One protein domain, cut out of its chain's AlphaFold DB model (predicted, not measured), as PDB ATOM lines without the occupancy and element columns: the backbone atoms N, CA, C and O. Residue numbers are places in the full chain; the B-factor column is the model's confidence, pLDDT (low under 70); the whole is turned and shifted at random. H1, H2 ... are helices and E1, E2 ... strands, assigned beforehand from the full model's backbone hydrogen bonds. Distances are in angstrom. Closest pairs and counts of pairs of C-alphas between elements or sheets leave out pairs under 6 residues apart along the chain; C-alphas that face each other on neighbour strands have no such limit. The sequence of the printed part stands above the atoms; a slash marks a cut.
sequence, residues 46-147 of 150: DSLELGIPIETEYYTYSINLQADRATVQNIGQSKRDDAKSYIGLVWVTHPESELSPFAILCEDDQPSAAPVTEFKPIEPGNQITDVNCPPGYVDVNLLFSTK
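This is residues 46 to 147 of the 150 residues of a protein of Pseudanabaena sp. PCC 7367 (UniProt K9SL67). Four long strands, E1 to E4, make one twisted sheet; short E5 and small H1 sit at its E4 edge, and the long link 109 to 136 runs over one face. The five strands form a meander, each the antiparallel neighbour of the one before, and H1 follows. The 102 printed residues, under half in named elements, are mostly strand and compact: radius of gyration of the C-alphas 14.6 A, spans 44 by 35 by 24 A.

Find C-alpha 59 at (-44.227, 17.254, 22.337), where E1, residues 59 to 65, begins. Next come E2, 71 to 78, E3, 86 to 93, 22.6 A long, and E4, 100 to 108, 26.7 A. E5, 137 to 139, precedes H1, 140 to 145, ending at (-33.273, 16.406, -2.471).

Hairpin E2 and E3 stands antiparallel at 175 degrees; look for N 74 and O 88, 2.7 A, within hydrogen-bond range. In hairpin E4 and E5, N 138 and O 107 are 2.8 A apart. H1 is on the sheet over none of its strands; its closest C-alphas to E4, Val 140 and Cys 106, are 5.5 A apart. H1 has 1 of 2 O i to N i+4 pairs within range.

The printed part has no cut; pLDDT is under 70 at residues 94 to 98, 120 to 130 and 142 to 147.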
ATOM      1  N   ASP A  46     -52.976  29.296  19.766       91.88
ATOM      2  CA  ASP A  46     -54.439  29.408  19.750       91.88
ATOM      3  C   ASP A  46     -54.927  30.423  18.707       91.88
ATOM      4  O   ASP A  46     -55.917  30.177  18.022       91.88
ATOM      5  N   SER A  47     -54.190  31.522  18.508       92.00
ATOM      6  CA  SER A  47     -54.472  32.528  17.474       92.00
ATOM      7  C   SER A  47     -54.363  32.000  16.040       92.00
ATOM      8  O   SER A  47     -54.840  32.665  15.126       92.00
ATOM      9  N   LEU A  48     -53.739  30.838  15.821       92.88
ATOM     10  CA  LEU A  48     -53.678  30.201  14.502       92.88
ATOM     11  C   LEU A  48     -54.920  29.355  14.186       92.88
ATOM     12  O   LEU A  48     -55.035  28.865  13.066       92.88
ATOM     13  N   GLU A  49     -55.809  29.135  15.163       91.62
ATOM     14  CA  GLU A  49     -57.081  28.409  15.011       91.62
ATOM     15  C   GLU A  49     -56.951  27.010  14.370       91.62
ATOM     16  O   GLU A  49     -57.872  26.476  13.755       91.62
ATOM     17  N   LEU A  50     -55.794  26.366  14.548       90.12
ATOM     18  CA  LEU A  50     -55.476  25.076  13.929       90.12
ATOM     19  C   LEU A  50     -56.173  23.873  14.582       90.12
ATOM     20  O   LEU A  50     -56.147  22.776  14.024       90.12
ATOM     21  N   GLY A  51     -56.736  24.046  15.782       89.75
ATOM     22  CA  GLY A  51     -57.326  22.953  16.561       89.75
ATOM     23  C   GLY A  51     -56.314  21.898  17.026       89.75
ATOM     24  O   GLY A  51     -56.708  20.778  17.354       89.75
ATOM     25  N   ILE A  52     -55.019  22.228  17.036       88.06
ATOM     26  CA  ILE A  52     -53.965  21.357  17.566       88.06
ATOM     27  C   ILE A  52     -53.791  21.590  19.072       88.06
ATOM     28  O   ILE A  52     -53.908  22.727  19.532       88.06
ATOM     29  N   PRO A  53     -53.494  20.546  19.859       90.44
ATOM     30  CA  PRO A  53     -53.153  20.733  21.261       90.44
ATOM     31  C   PRO A  53     -51.784  21.419  21.392       90.44
ATOM     32  O   PRO A  53     -50.834  21.044  20.708       90.44
ATOM     33  N   ILE A  54     -51.656  22.374  22.320       92.38
ATOM     34  CA  ILE A  54     -50.361  22.997  22.669       92.38
ATOM     35  C   ILE A  54     -49.367  21.993  23.266       92.38
ATOM     36  O   ILE A  54     -48.160  22.215  23.270       92.38
ATOM     37  N   GLU A  55     -49.873  20.879  23.783       92.75
ATOM     38  CA  GLU A  55     -49.095  19.874  24.478       92.75
ATOM     39  C   GLU A  55     -49.670  18.487  24.177       92.75
ATOM     40  O   GLU A  55     -50.853  18.229  24.392       92.75
ATOM     41  N   THR A  56     -48.826  17.582  23.691       91.19
ATOM     42  CA  THR A  56     -49.136  16.150  23.585       91.19
ATOM     43  C   THR A  56     -48.320  15.379  24.613       91.19
ATOM     44  O   THR A  56     -47.507  15.941  25.343       91.19
ATOM     45  N   GLU A  57     -48.484  14.062  24.681       89.00
ATOM     46  CA  GLU A  57     -47.646  13.228  25.549       89.00
ATOM     47  C   GLU A  57     -46.141  13.363  25.216       89.00
ATOM     48  O   GLU A  57     -45.299  13.260  26.105       89.00
ATOM     49  N   TYR A  58     -45.802  13.659  23.957       90.12
ATOM     50  CA  TYR A  58     -44.431  13.595  23.439       90.12
ATOM     51  C   TYR A  58     -43.828  14.949  23.080       90.12
ATOM     52  O   TYR A  58     -42.604  15.061  23.029       90.12
ATOM     53  N   TYR A  59     -44.662  15.962  22.848       94.56
ATOM     54  CA  TYR A  59     -44.227  17.254  22.337       94.56
ATOM     55  C   TYR A  59     -44.909  18.420  23.043       94.56
ATOM     56  O   TYR A  59     -46.044  18.310  23.510       94.56
ATOM     57  N   THR A  60     -44.206  19.546  23.085       95.38
ATOM     58  CA  THR A  60     -44.765  20.854  23.433       95.38
ATOM     59  C   THR A  60     -44.649  21.765  22.222       95.38
ATOM     60  O   THR A  60     -43.585  21.841  21.603       95.38
ATOM     61  N   TYR A  61     -45.737  22.457  21.898       95.75
ATOM     62  CA  TYR A  61     -45.811  23.382  20.780       95.75
ATOM     63  C   TYR A  61     -45.857  24.818  21.277       95.75
ATOM     64  O   TYR A  61     -46.626  25.160  22.176       95.75
ATOM     65  N   SER A  62     -45.029  25.670  20.688       95.19
ATOM     66  CA  SER A  62     -44.950  27.077  21.062       95.19
ATOM     67  C   SER A  62     -44.597  27.952  19.867       95.19
ATOM     68  O   SER A  62     -44.203  27.471  18.802       95.19
ATOM     69  N   ILE A  63     -44.787  29.257  20.045       95.31
ATOM     70  CA  ILE A  63     -44.447  30.274  19.057       95.31
ATOM     71  C   ILE A  63     -43.523  31.278  19.726       95.31
ATOM     72  O   ILE A  63     -43.818  31.766  20.816       95.31
ATOM     73  N   ASN A  64     -42.416  31.583  19.063       92.75
ATOM     74  CA  ASN A  64     -41.491  32.630  19.451       92.75
ATOM     75  C   ASN A  64     -41.452  33.693  18.343       92.75
ATOM     76  O   ASN A  64     -40.948  33.454  17.240       92.75
ATOM     77  N   LEU A  65     -42.038  34.856  18.629       89.12
ATOM     78  CA  LEU A  65     -41.946  36.024  17.759       89.12
ATOM     79  C   LEU A  65     -40.586  36.680  17.907       89.12
ATOM     80  O   LEU A  65     -40.172  37.039  19.009       89.12
ATOM     81  N   GLN A  66     -39.944  36.917  16.773       85.88
ATOM     82  CA  GLN A  66     -38.667  37.601  16.755       85.88
ATOM     83  C   GLN A  66     -38.852  39.108  16.942       85.88
ATOM     84  O   GLN A  66     -39.891  39.690  16.614       85.88
ATOM     85  N   ALA A  67     -37.817  39.754  17.479       79.94
ATOM     86  CA  ALA A  67     -37.830  41.191  17.742       79.94
ATOM     87  C   ALA A  67     -38.003  42.029  16.460       79.94
ATOM     88  O   ALA A  67     -38.568  43.122  16.522       79.94
ATOM     89  N   ASP A  68     -37.569  41.496  15.313       77.00
ATOM     90  CA  ASP A  68     -37.701  42.109  13.987       77.00
ATOM     91  C   ASP A  68     -39.164  42.227  13.509       77.00
ATOM     92  O   ASP A  68     -39.451  43.007  12.603       77.00
ATOM     93  N   ARG A  69     -40.094  41.460  14.109       81.12
ATOM     94  CA  ARG A  69     -41.492  41.259  13.672       81.12
ATOM     95  C   ARG A  69     -41.660  40.807  12.214       81.12
ATOM     96  O   ARG A  69     -42.786  40.711  11.732       81.12
ATOM     97  N   ALA A  70     -40.558  40.520  11.535       84.31
ATOM     98  CA  ALA A  70     -40.481  40.034  10.168       84.31
ATOM     99  C   ALA A  70     -40.230  38.524  10.126       84.31
ATOM    100  O   ALA A  70     -40.348  37.928   9.058       84.31
ATOM    101  N   THR A  71     -39.955  37.914  11.283       88.31
ATOM    102  CA  THR A  71     -39.745  36.481  11.450       88.31
ATOM    103  C   THR A  71     -40.536  35.938  12.641       88.31
ATOM    104  O   THR A  71     -40.655  36.566  13.696       88.31
ATOM    105  N   VAL A  72     -41.036  34.715  12.506       92.62
ATOM    106  CA  VAL A  72     -41.625  33.939  13.594       92.62
ATOM    107  C   VAL A  72     -41.084  32.514  13.586       92.62
ATOM    108  O   VAL A  72     -40.891  31.899  12.537       92.62
ATOM    109  N   GLN A  73     -40.829  31.997  14.783       94.31
ATOM    110  CA  GLN A  73     -40.362  30.642  15.020       94.31
ATOM    111  C   GLN A  73     -41.490  29.819  15.649       94.31
ATOM    112  O   GLN A  73     -41.886  30.047  16.787       94.31
ATOM    113  N   ASN A  74     -41.996  28.842  14.910       96.25
ATOM    114  CA  ASN A  74     -42.898  27.805  15.394       96.25
ATOM    115  C   ASN A  74     -42.066  26.631  15.911       96.25
ATOM    116  O   ASN A  74     -41.136  26.186  15.242       96.25
ATOM    117  N   ILE A  75     -42.383  26.112  17.090       95.62
ATOM    118  CA  ILE A  75     -41.567  25.102  17.766       95.62
ATOM    119  C   ILE A  75     -42.432  23.886  18.071       95.62
ATOM    120  O   ILE A  75     -43.532  24.024  18.594       95.62
ATOM    121  N   GLY A  76     -41.915  22.700  17.763       95.94
ATOM    122  CA  GLY A  76     -42.380  21.418  18.283       95.94
ATOM    123  C   GLY A  76     -41.240  20.767  19.053       95.94
ATOM    124  O   GLY A  76     -40.441  20.032  18.472       95.94
ATOM    125  N   GLN A  77     -41.139  21.062  20.346       95.00
ATOM    126  CA  GLN A  77     -40.069  20.562  21.202       95.00
ATOM    127  C   GLN A  77     -40.388  19.150  21.682       95.00
ATOM    128  O   GLN A  77     -41.453  18.914  22.256       95.00
ATOM    129  N   SER A  78     -39.452  18.225  21.478       94.06
ATOM    130  CA  SER A  78     -39.542  16.882  22.038       94.06
ATOM    131  C   SER A  78     -39.416  16.918  23.561       94.06
ATOM    132  O   SER A  78     -38.558  17.601  24.119       94.06
ATOM    133  N   LYS A  79     -40.243  16.131  24.247       93.56
ATOM    134  CA  LYS A  79     -40.127  15.874  25.692       93.56
ATOM    135  C   LYS A  79     -39.246  14.672  26.015       93.56
ATOM    136  O   LYS A  79     -39.154  14.274  27.176       93.56
ATOM    137  N   ARG A  80     -38.670  14.031  24.996       89.94
ATOM    138  CA  ARG A  80     -37.912  12.789  25.134       89.94
ATOM    139  C   ARG A  80     -36.599  12.833  24.376       89.94
ATOM    140  O   ARG A  80     -36.532  13.327  23.256       89.94
ATOM    141  N   ASP A  81     -35.598  12.184  24.950       88.38
ATOM    142  CA  ASP A  81     -34.256  12.088  24.369       88.38
ATOM    143  C   ASP A  81     -34.165  11.116  23.181       88.38
ATOM    144  O   ASP A  81     -33.134  11.021  22.528       88.38
ATOM    145  N   ASP A  82     -35.239  10.379  22.887       87.25
ATOM    146  CA  ASP A  82     -35.343   9.441  21.763       87.25
ATOM    147  C   ASP A  82     -36.165   9.992  20.585       87.25
ATOM    148  O   ASP A  82     -36.389   9.290  19.592       87.25
ATOM    149  N   ALA A  83     -36.604  11.250  20.669       88.94
ATOM    150  CA  ALA A  83     -37.353  11.921  19.620       88.94
ATOM    151  C   ALA A  83     -36.742  13.285  19.277       88.94
ATOM    152  O   ALA A  83     -36.170  13.972  20.120       88.94
ATOM    153  N   LYS A  84     -36.832  13.650  17.998       92.38
ATOM    154  CA  LYS A  84     -36.285  14.898  17.466       92.38
ATOM    155  C   LYS A  84     -37.245  16.055  17.676       92.38
ATOM    156  O   LYS A  84     -38.460  15.856  17.580       92.38
ATOM    157  N   SER A  85     -36.697  17.243  17.896       94.62
ATOM    158  CA  SER A  85     -37.447  18.496  17.884       94.62
ATOM    159  C   SER A  85     -37.569  19.066  16.469       94.62
ATOM    160  O   SER A  85     -36.783  18.759  15.571       94.62
ATOM    161  N   TYR A  86     -38.577  19.909  16.272       95.12
ATOM    162  CA  TYR A  86     -38.880  20.536  14.992       95.12
ATOM    163  C   TYR A  86     -38.997  22.047  15.155       95.12
ATOM    164  O   TYR A  86     -39.640  22.531  16.087       95.12
ATOM    165  N   ILE A  87     -38.412  22.787  14.219       95.19
ATOM    166  CA  ILE A  87     -38.522  24.243  14.133       95.19
ATOM    167  C   ILE A  87     -39.122  24.601  12.779       95.19
ATOM    168  O   ILE A  87     -38.602  24.215  11.740       95.19
ATOM    169  N   GLY A  88     -40.195  25.375  12.775       94.88
ATOM    170  CA  GLY A  88     -40.719  26.037  11.593       94.88
ATOM    171  C   GLY A  88     -40.346  27.511  11.630       94.88
ATOM    172  O   GLY A  88     -40.718  28.202  12.570       94.88
ATOM    173  N   LEU A  89     -39.614  28.005  10.636       93.19
ATOM    174  CA  LEU A  89     -39.350  29.440  10.503       93.19
ATOM    175  C   LEU A  89     -40.254  29.992   9.417       93.19
ATOM    176  O   LEU A  89     -40.313  29.418   8.330       93.19
ATOM    177  N   VAL A  90     -40.941  31.091   9.710       92.62
ATOM    178  CA  VAL A  90     -41.715  31.857   8.730       92.62
ATOM    179  C   VAL A  90     -41.208  33.285   8.753       92.62
ATOM    180  O   VAL A  90     -41.034  33.855   9.827       92.62
ATOM    181  N   TRP A  91     -40.940  33.853   7.587       90.62
ATOM    182  CA  TRP A  91     -40.432  35.212   7.475       90.62
ATOM    183  C   TRP A  91     -41.009  35.912   6.259       90.62
ATOM    184  O   TRP A  91     -41.506  35.272   5.336       90.62
ATOM    185  N   VAL A  92     -40.923  37.234   6.247       86.88
ATOM    186  CA  VAL A  92     -41.267  38.046   5.081       86.88
ATOM    187  C   VAL A  92     -40.006  38.701   4.550       86.88
ATOM    188  O   VAL A  92     -39.218  39.279   5.300       86.88
ATOM    189  N   THR A  93     -39.789  38.594   3.245       75.88
ATOM    190  CA  THR A  93     -38.755  39.386   2.584       75.88
ATOM    191  C   THR A  93     -39.370  40.713   2.157       75.88
ATOM    192  O   THR A  93     -40.552  40.791   1.821       75.88
ATOM    193  N   HIS A  94     -38.574  41.776   2.187       65.62
ATOM    194  CA  HIS A  94     -38.967  43.050   1.601       65.62
ATOM    195  C   HIS A  94     -38.369  43.164   0.196       65.62
ATOM    196  O   HIS A  94     -37.182  43.477   0.074       65.62
ATOM    197  N   PRO A  95     -39.175  43.006  -0.865       56.56
ATOM    198  CA  PRO A  95     -38.904  43.673  -2.123       56.56
ATOM    199  C   PRO A  95     -40.041  44.659  -2.403       56.56
ATOM    200  O   PRO A  95     -41.177  44.237  -2.556       56.56
ATOM    201  N   GLU A  96     -39.715  45.953  -2.416       56.75
ATOM    202  CA  GLU A  96     -40.393  47.169  -2.927       56.75
ATOM    203  C   GLU A  96     -41.918  47.258  -3.248       56.75
ATOM    204  O   GLU A  96     -42.381  48.373  -3.470       56.75
ATOM    205  N   SER A  97     -42.753  46.209  -3.246       55.91
ATOM    206  CA  SER A  97     -44.209  46.334  -3.439       55.91
ATOM    207  C   SER A  97     -45.110  45.213  -2.886       55.91
ATOM    208  O   SER A  97     -46.306  45.468  -2.766       55.91
ATOM    209  N   GLU A  98     -44.616  44.026  -2.493       65.81
ATOM    210  CA  GLU A  98     -45.500  42.952  -1.988       65.81
ATOM    211  C   GLU A  98     -44.817  42.077  -0.919       65.81
ATOM    212  O   GLU A  98     -43.854  41.359  -1.194       65.81
ATOM    213  N   LEU A  99     -45.312  42.144   0.324       75.25
ATOM    214  CA  LEU A  99     -44.817  41.342   1.447       75.25
ATOM    215  C   LEU A  99     -45.309  39.899   1.302       75.25
ATOM    216  O   LEU A  99     -46.433  39.573   1.680       75.25
ATOM    217  N   SER A 100     -44.459  39.034   0.759       83.56
ATOM    218  CA  SER A 100     -44.749  37.604   0.634       83.56
ATOM    219  C   SER A 100     -44.153  36.828   1.815       83.56
ATOM    220  O   SER A 100     -42.950  36.951   2.063       83.56
ATOM    221  N   PRO A 101     -44.945  36.019   2.546       88.56
ATOM    222  CA  PRO A 101     -44.426  35.196   3.628       88.56
ATOM    223  C   PRO A 101     -43.861  33.867   3.100       88.56
ATOM    224  O   PRO A 101     -44.535  33.103   2.405       88.56
ATOM    225  N   PHE A 102     -42.633  33.549   3.487       90.12
ATOM    226  CA  PHE A 102     -41.911  32.314   3.178       90.12
ATOM    227  C   PHE A 102     -41.787  31.447   4.425       90.12
ATOM    228  O   PHE A 102     -41.865  31.957   5.538       90.12
ATOM    229  N   ALA A 103     -41.591  30.139   4.249       92.25
ATOM    230  CA  ALA A 103     -41.452  29.215   5.365       92.25
ATOM    231  C   ALA A 103     -40.439  28.098   5.091       92.25
ATOM    232  O   ALA A 103     -40.381  27.566   3.982       92.25
ATOM    233  N   ILE A 104     -39.709  27.689   6.130       92.56
ATOM    234  CA  ILE A 104     -38.868  26.484   6.146       92.56
ATOM    235  C   ILE A 104     -39.188  25.627   7.364       92.56
ATOM    236  O   ILE A 104     -39.705  26.109   8.377       92.56
ATOM    237  N   LEU A 105     -38.895  24.335   7.246       94.31
ATOM    238  CA  LEU A 105     -39.056  23.361   8.312       94.31
ATOM    239  C   LEU A 105     -37.713  22.694   8.578       94.31
ATOM    240  O   LEU A 105     -37.126  22.072   7.698       94.31
ATOM    241  N   CYS A 106     -37.276  22.803   9.814       93.81
ATOM    242  CA  CYS A 106     -36.013  22.322  10.316       93.81
ATOM    243  C   CYS A 106     -36.262  21.184  11.305       93.81
ATOM    244  O   CYS A 106     -37.175  21.243  12.130       93.81
ATOM    245  N   GLU A 107     -35.446  20.147  11.220       93.31
ATOM    246  CA  GLU A 107     -35.455  18.999  12.120       93.31
ATOM    247  C   GLU A 107     -34.123  18.945  12.864       93.31
ATOM    248  O   GLU A 107     -33.079  19.213  12.271       93.31
ATOM    249  N   ASP A 108     -34.168  18.589  14.144       92.06
ATOM    250  CA  ASP A 108     -32.977  18.373  14.966       92.06
ATOM    251  C   ASP A 108     -32.027  17.347  14.318       92.06
ATOM    252  O   ASP A 108     -32.453  16.316  13.769       92.06
ATOM    253  N   ASP A 109     -30.725  17.601  14.378       88.31
ATOM    254  CA  ASP A 109     -29.725  16.691  13.823       88.31
ATOM    255  C   ASP A 109     -29.696  15.359  14.592       88.31
ATOM    256  O   ASP A 109     -29.577  14.289  13.980       88.31
ATOM    257  N   GLN A 110     -29.929  15.418  15.903       86.12
ATOM    258  CA  GLN A 110     -29.998  14.300  16.830       86.12
ATOM    259  C   GLN A 110     -31.261  14.374  17.704       86.12
ATOM    260  O   GLN A 110     -31.715  15.457  18.058       86.12
ATOM    261  N   PRO A 111     -31.856  13.230  18.082       88.19
ATOM    262  CA  PRO A 111     -32.928  13.196  19.077       88.19
ATOM    263  C   PRO A 111     -32.471  13.752  20.435       88.19
ATOM    264  O   PRO A 111     -31.360  13.459  20.876       88.19
ATOM    265  N   SER A 112     -33.319  14.549  21.091       86.12
ATOM    266  CA  SER A 112     -32.998  15.216  22.358       86.12
ATOM    267  C   SER A 112     -34.249  15.831  22.994       86.12
ATOM    268  O   SER A 112     -35.094  16.375  22.281       86.12
ATOM    269  N   ALA A 113     -34.352  15.822  24.331       86.81
ATOM    270  CA  ALA A 113     -35.338  16.624  25.064       86.81
ATOM    271  C   ALA A 113     -34.846  18.052  25.385       86.81
ATOM    272  O   ALA A 113     -35.508  18.794  26.121       86.81
ATOM    273  N   ALA A 114     -33.666  18.441  24.888       86.50
ATOM    274  CA  ALA A 114     -33.083  19.747  25.170       86.50
ATOM    275  C   ALA A 114     -33.995  20.900  24.702       86.50
ATOM    276  O   ALA A 114     -34.699  20.768  23.697       86.50
ATOM    277  N   PRO A 115     -33.978  22.048  25.408       85.62
ATOM    278  CA  PRO A 115     -34.639  23.264  24.951       85.62
ATOM    279  C   PRO A 115     -34.239  23.624  23.525       85.62
ATOM    280  O   PRO A 115     -33.053  23.675  23.196       85.62
ATOM    281  N   VAL A 116     -35.245  23.886  22.696       84.06
ATOM    282  CA  VAL A 116     -35.047  24.306  21.312       84.06
ATOM    283  C   VAL A 116     -34.346  25.660  21.294       84.06
ATOM    284  O   VAL A 116     -34.746  26.590  21.993       84.06
ATOM    285  N   THR A 117     -33.292  25.770  20.488       79.62
ATOM    286  CA  THR A 117     -32.541  27.017  20.338       79.62
ATOM    287  C   THR A 117     -33.434  28.091  19.725       79.62
ATOM    288  O   THR A 117     -34.043  27.886  18.671       79.62
ATOM    289  N   GLU A 118     -33.484  29.258  20.362       74.94
ATOM    290  CA  GLU A 118     -34.133  30.425  19.774       74.94
ATOM    291  C   GLU A 118     -33.425  30.806  18.473       74.94
ATOM    292  O   GLU A 118     -32.199  30.952  18.427       74.94
ATOM    293  N   PHE A 119     -34.203  30.969  17.408       75.88
ATOM    294  CA  PHE A 119     -33.670  31.527  16.178       75.88
ATOM    295  C   PHE A 119     -33.298  32.989  16.418       75.88
ATOM    296  O   PHE A 119     -34.092  33.747  16.962       75.88
ATOM    297  N   LYS A 120     -32.095  33.390  16.011       69.12
ATOM    298  CA  LYS A 120     -31.669  34.791  16.011       69.12
ATOM    299  C   LYS A 120     -31.444  35.201  14.560       69.12
ATOM    300  O   LYS A 120     -30.512  34.665  13.954       69.12
ATOM    301  N   PRO A 121     -32.265  36.102  13.995       63.47
ATOM    302  CA  PRO A 121     -32.035  36.618  12.653       63.47
ATOM    303  C   PRO A 121     -30.617  37.200  12.548       63.47
ATOM    304  O   PRO A 121     -30.184  37.959  13.417       63.47
ATOM    305  N   ILE A 122     -29.873  36.825  11.504       54.12
ATOM    306  CA  ILE A 122     -28.612  37.488  11.161       54.12
ATOM    307  C   ILE A 122     -29.001  38.719  10.344       54.12
ATOM    308  O   ILE A 122     -29.551  38.575   9.257       54.12
ATOM    309  N   GLU A 123     -28.727  39.919  10.853       52.72
ATOM    310  CA  GLU A 123     -28.992  41.166  10.130       52.72
ATOM    311  C   GLU A 123     -27.709  41.724   9.488       52.72
ATOM    312  O   GLU A 123     -26.959  42.453  10.141       52.72
ATOM    313  N   PRO A 124     -27.438  41.492   8.193       43.06
ATOM    314  CA  PRO A 124     -26.673  42.437   7.403       43.06
ATOM    315  C   PRO A 124     -27.648  43.446   6.777       43.06
ATOM    316  O   PRO A 124     -28.183  43.230   5.697       43.06
ATOM    317  N   GLY A 125     -27.889  44.567   7.466       47.59
ATOM    318  CA  GLY A 125     -28.497  45.761   6.860       47.59
ATOM    319  C   GLY A 125     -29.990  45.676   6.505       47.59
ATOM    320  O   GLY A 125     -30.366  46.088   5.412       47.59
ATOM    321  N   ASN A 126     -30.842  45.216   7.430       51.31
ATOM    322  CA  ASN A 126     -32.316  45.226   7.325       51.31
ATOM    323  C   ASN A 126     -32.940  44.353   6.218       51.31
ATOM    324  O   ASN A 126     -34.128  44.504   5.925       51.31
ATOM    325  N   GLN A 127     -32.195  43.429   5.608       55.25
ATOM    326  CA  GLN A 127     -32.765  42.495   4.635       55.25
ATOM    327  C   GLN A 127     -32.529  41.048   5.065       55.25
ATOM    328  O   GLN A 127     -31.402  40.561   5.088       55.25
ATOM    329  N   ILE A 128     -33.621  40.349   5.380       59.38
ATOM    330  CA  ILE A 128     -33.624  38.900   5.574       59.38
ATOM    331  C   ILE A 128     -33.663  38.269   4.180       59.38
ATOM    332  O   ILE A 128     -34.737  38.042   3.627       59.38
ATOM    333  N   THR A 129     -32.501  38.079   3.558       55.66
ATOM    334  CA  THR A 129     -32.421  37.496   2.207       55.66
ATOM    335  C   THR A 129     -32.318  35.977   2.229       55.66
ATOM    336  O   THR A 129     -32.831  35.341   1.317       55.66
ATOM    337  N   ASP A 130     -31.744  35.399   3.290       62.75
ATOM    338  CA  ASP A 130     -31.544  33.955   3.431       62.75
ATOM    339  C   ASP A 130     -31.810  33.508   4.877       62.75
ATOM    340  O   ASP A 130     -31.008  33.756   5.782       62.75
ATOM    341  N   VAL A 131     -32.942  32.834   5.107       76.75
ATOM    342  CA  VAL A 131     -33.236  32.175   6.388       76.75
ATOM    343  C   VAL A 131     -32.798  30.722   6.299       76.75
ATOM    344  O   VAL A 131     -33.301  29.965   5.474       76.75
ATOM    345  N   ASN A 132     -31.864  30.334   7.166       85.44
ATOM    346  CA  ASN A 132     -31.378  28.964   7.297       85.44
ATOM    347  C   ASN A 132     -31.782  28.377   8.651       85.44
ATOM    348  O   ASN A 132     -32.010  29.108   9.616       85.44
ATOM    349  N   CYS A 133     -31.819  27.046   8.734       88.19
ATOM    350  CA  CYS A 133     -32.003  26.363  10.008       88.19
ATOM    351  C   CYS A 133     -30.905  26.753  11.014       88.19
ATOM    352  O   CYS A 133     -29.744  26.916  10.621       88.19
ATOM    353  N   PRO A 134     -31.246  26.913  12.306       86.88
ATOM    354  CA  PRO A 134     -30.260  27.236  13.328       86.88
ATOM    355  C   PRO A 134     -29.243  26.092  13.507       86.88
ATOM    356  O   PRO A 134     -29.532  24.949  13.145       86.88
ATOM    357  N   PRO A 135     -28.058  26.362  14.089       85.50
ATOM    358  CA  PRO A 135     -27.076  25.320  14.384       85.50
ATOM    359  C   PRO A 135     -27.692  24.167  15.188       85.50
ATOM    360  O   PRO A 135     -28.427  24.408  16.144       85.50
ATOM    361  N   GLY A 136     -27.381  22.930  14.793       86.62
ATOM    362  CA  GLY A 136     -27.997  21.714  15.342       86.62
ATOM    363  C   GLY A 136     -29.259  21.259  14.603       86.62
ATOM    364  O   GLY A 136     -29.783  20.201  14.906       86.62
ATOM    365  N   TYR A 137     -29.733  22.008  13.602       90.06
ATOM    366  CA  TYR A 137     -30.918  21.647  12.825       90.06
ATOM    367  C   TYR A 137     -30.619  21.556  11.326       90.06
ATOM    368  O   TYR A 137     -29.773  22.270  10.787       90.06
ATOM    369  N   VAL A 138     -31.362  20.695  10.634       91.06
ATOM    370  CA  VAL A 138     -31.248  20.445   9.194       91.06
ATOM    371  C   VAL A 138     -32.574  20.743   8.502       91.06
ATOM    372  O   VAL A 138     -33.635  20.357   8.994       91.06
ATOM    373  N   ASP A 139     -32.525  21.404   7.341       89.50
ATOM    374  CA  ASP A 139     -33.717  21.647   6.524       89.50
ATOM    375  C   ASP A 139     -34.274  20.323   5.996       89.50
ATOM    376  O   ASP A 139     -33.627  19.568   5.261       89.50
ATOM    377  N   VAL A 140     -35.522  20.059   6.361       86.94
ATOM    378  CA  VAL A 140     -36.227  18.836   6.023       86.94
ATOM    379  C   VAL A 140     -36.482  18.708   4.520       86.94
ATOM    380  O   VAL A 140     -36.519  17.591   4.010       86.94
ATOM    381  N   ASN A 141     -36.613  19.812   3.787       74.25
ATOM    382  CA  ASN A 141     -36.765  19.793   2.333       74.25
ATOM    383  C   ASN A 141     -35.452  19.415   1.628       74.25
ATOM    384  O   ASN A 141     -35.471  18.683   0.633       74.25
ATOM    385  N   LEU A 142     -34.301  19.809   2.183       65.38
ATOM    386  CA  LEU A 142     -32.986  19.412   1.665       65.38
ATOM    387  C   LEU A 142     -32.678  17.925   1.920       65.38
ATOM    388  O   LEU A 142     -31.974  17.295   1.127       65.38
ATOM    389  N   LEU A 143     -33.271  17.316   2.956       57.09
ATOM    390  CA  LEU A 143     -33.178  15.868   3.206       57.09
ATOM    391  C   LEU A 143     -33.846  15.014   2.112       57.09
ATOM    392  O   LEU A 143     -33.470  13.855   1.926       57.09
ATOM    393  N   PHE A 144     -34.833  15.556   1.391       46.06
ATOM    394  CA  PHE A 144     -35.485  14.854   0.280       46.06
ATOM    395  C   PHE A 144     -34.743  15.032  -1.048       46.06
ATOM    396  O   PHE A 144     -34.760  14.120  -1.874       46.06
ATOM    397  N   SER A 145     -34.032  16.149  -1.239       38.19
ATOM    398  CA  SER A 145     -33.273  16.406  -2.471       38.19
ATOM    399  C   SER A 145     -32.084  15.455  -2.655       38.19
ATOM    400  O   SER A 145     -31.721  15.148  -3.786       38.19
ATOM    401  N   THR A 146     -31.492  14.947  -1.570       41.69
ATOM    402  CA  THR A 146     -30.358  14.000  -1.626       41.69
ATOM    403  C   THR A 146     -30.777  12.542  -1.827       41.69
ATOM    404  O   THR A 146     -29.937  11.703  -2.142       41.69
ATOM    405  N   LYS A 147     -32.069  12.218  -1.684       44.38
ATOM    406  CA  LYS A 147     -32.593  10.850  -1.858       44.38
ATOM    407  C   LYS A 147     -33.133  10.561  -3.259       44.38
ATOM    408  O   LYS A 147     -33.527   9.428  -3.512       44.38
TER     409      LYS A 147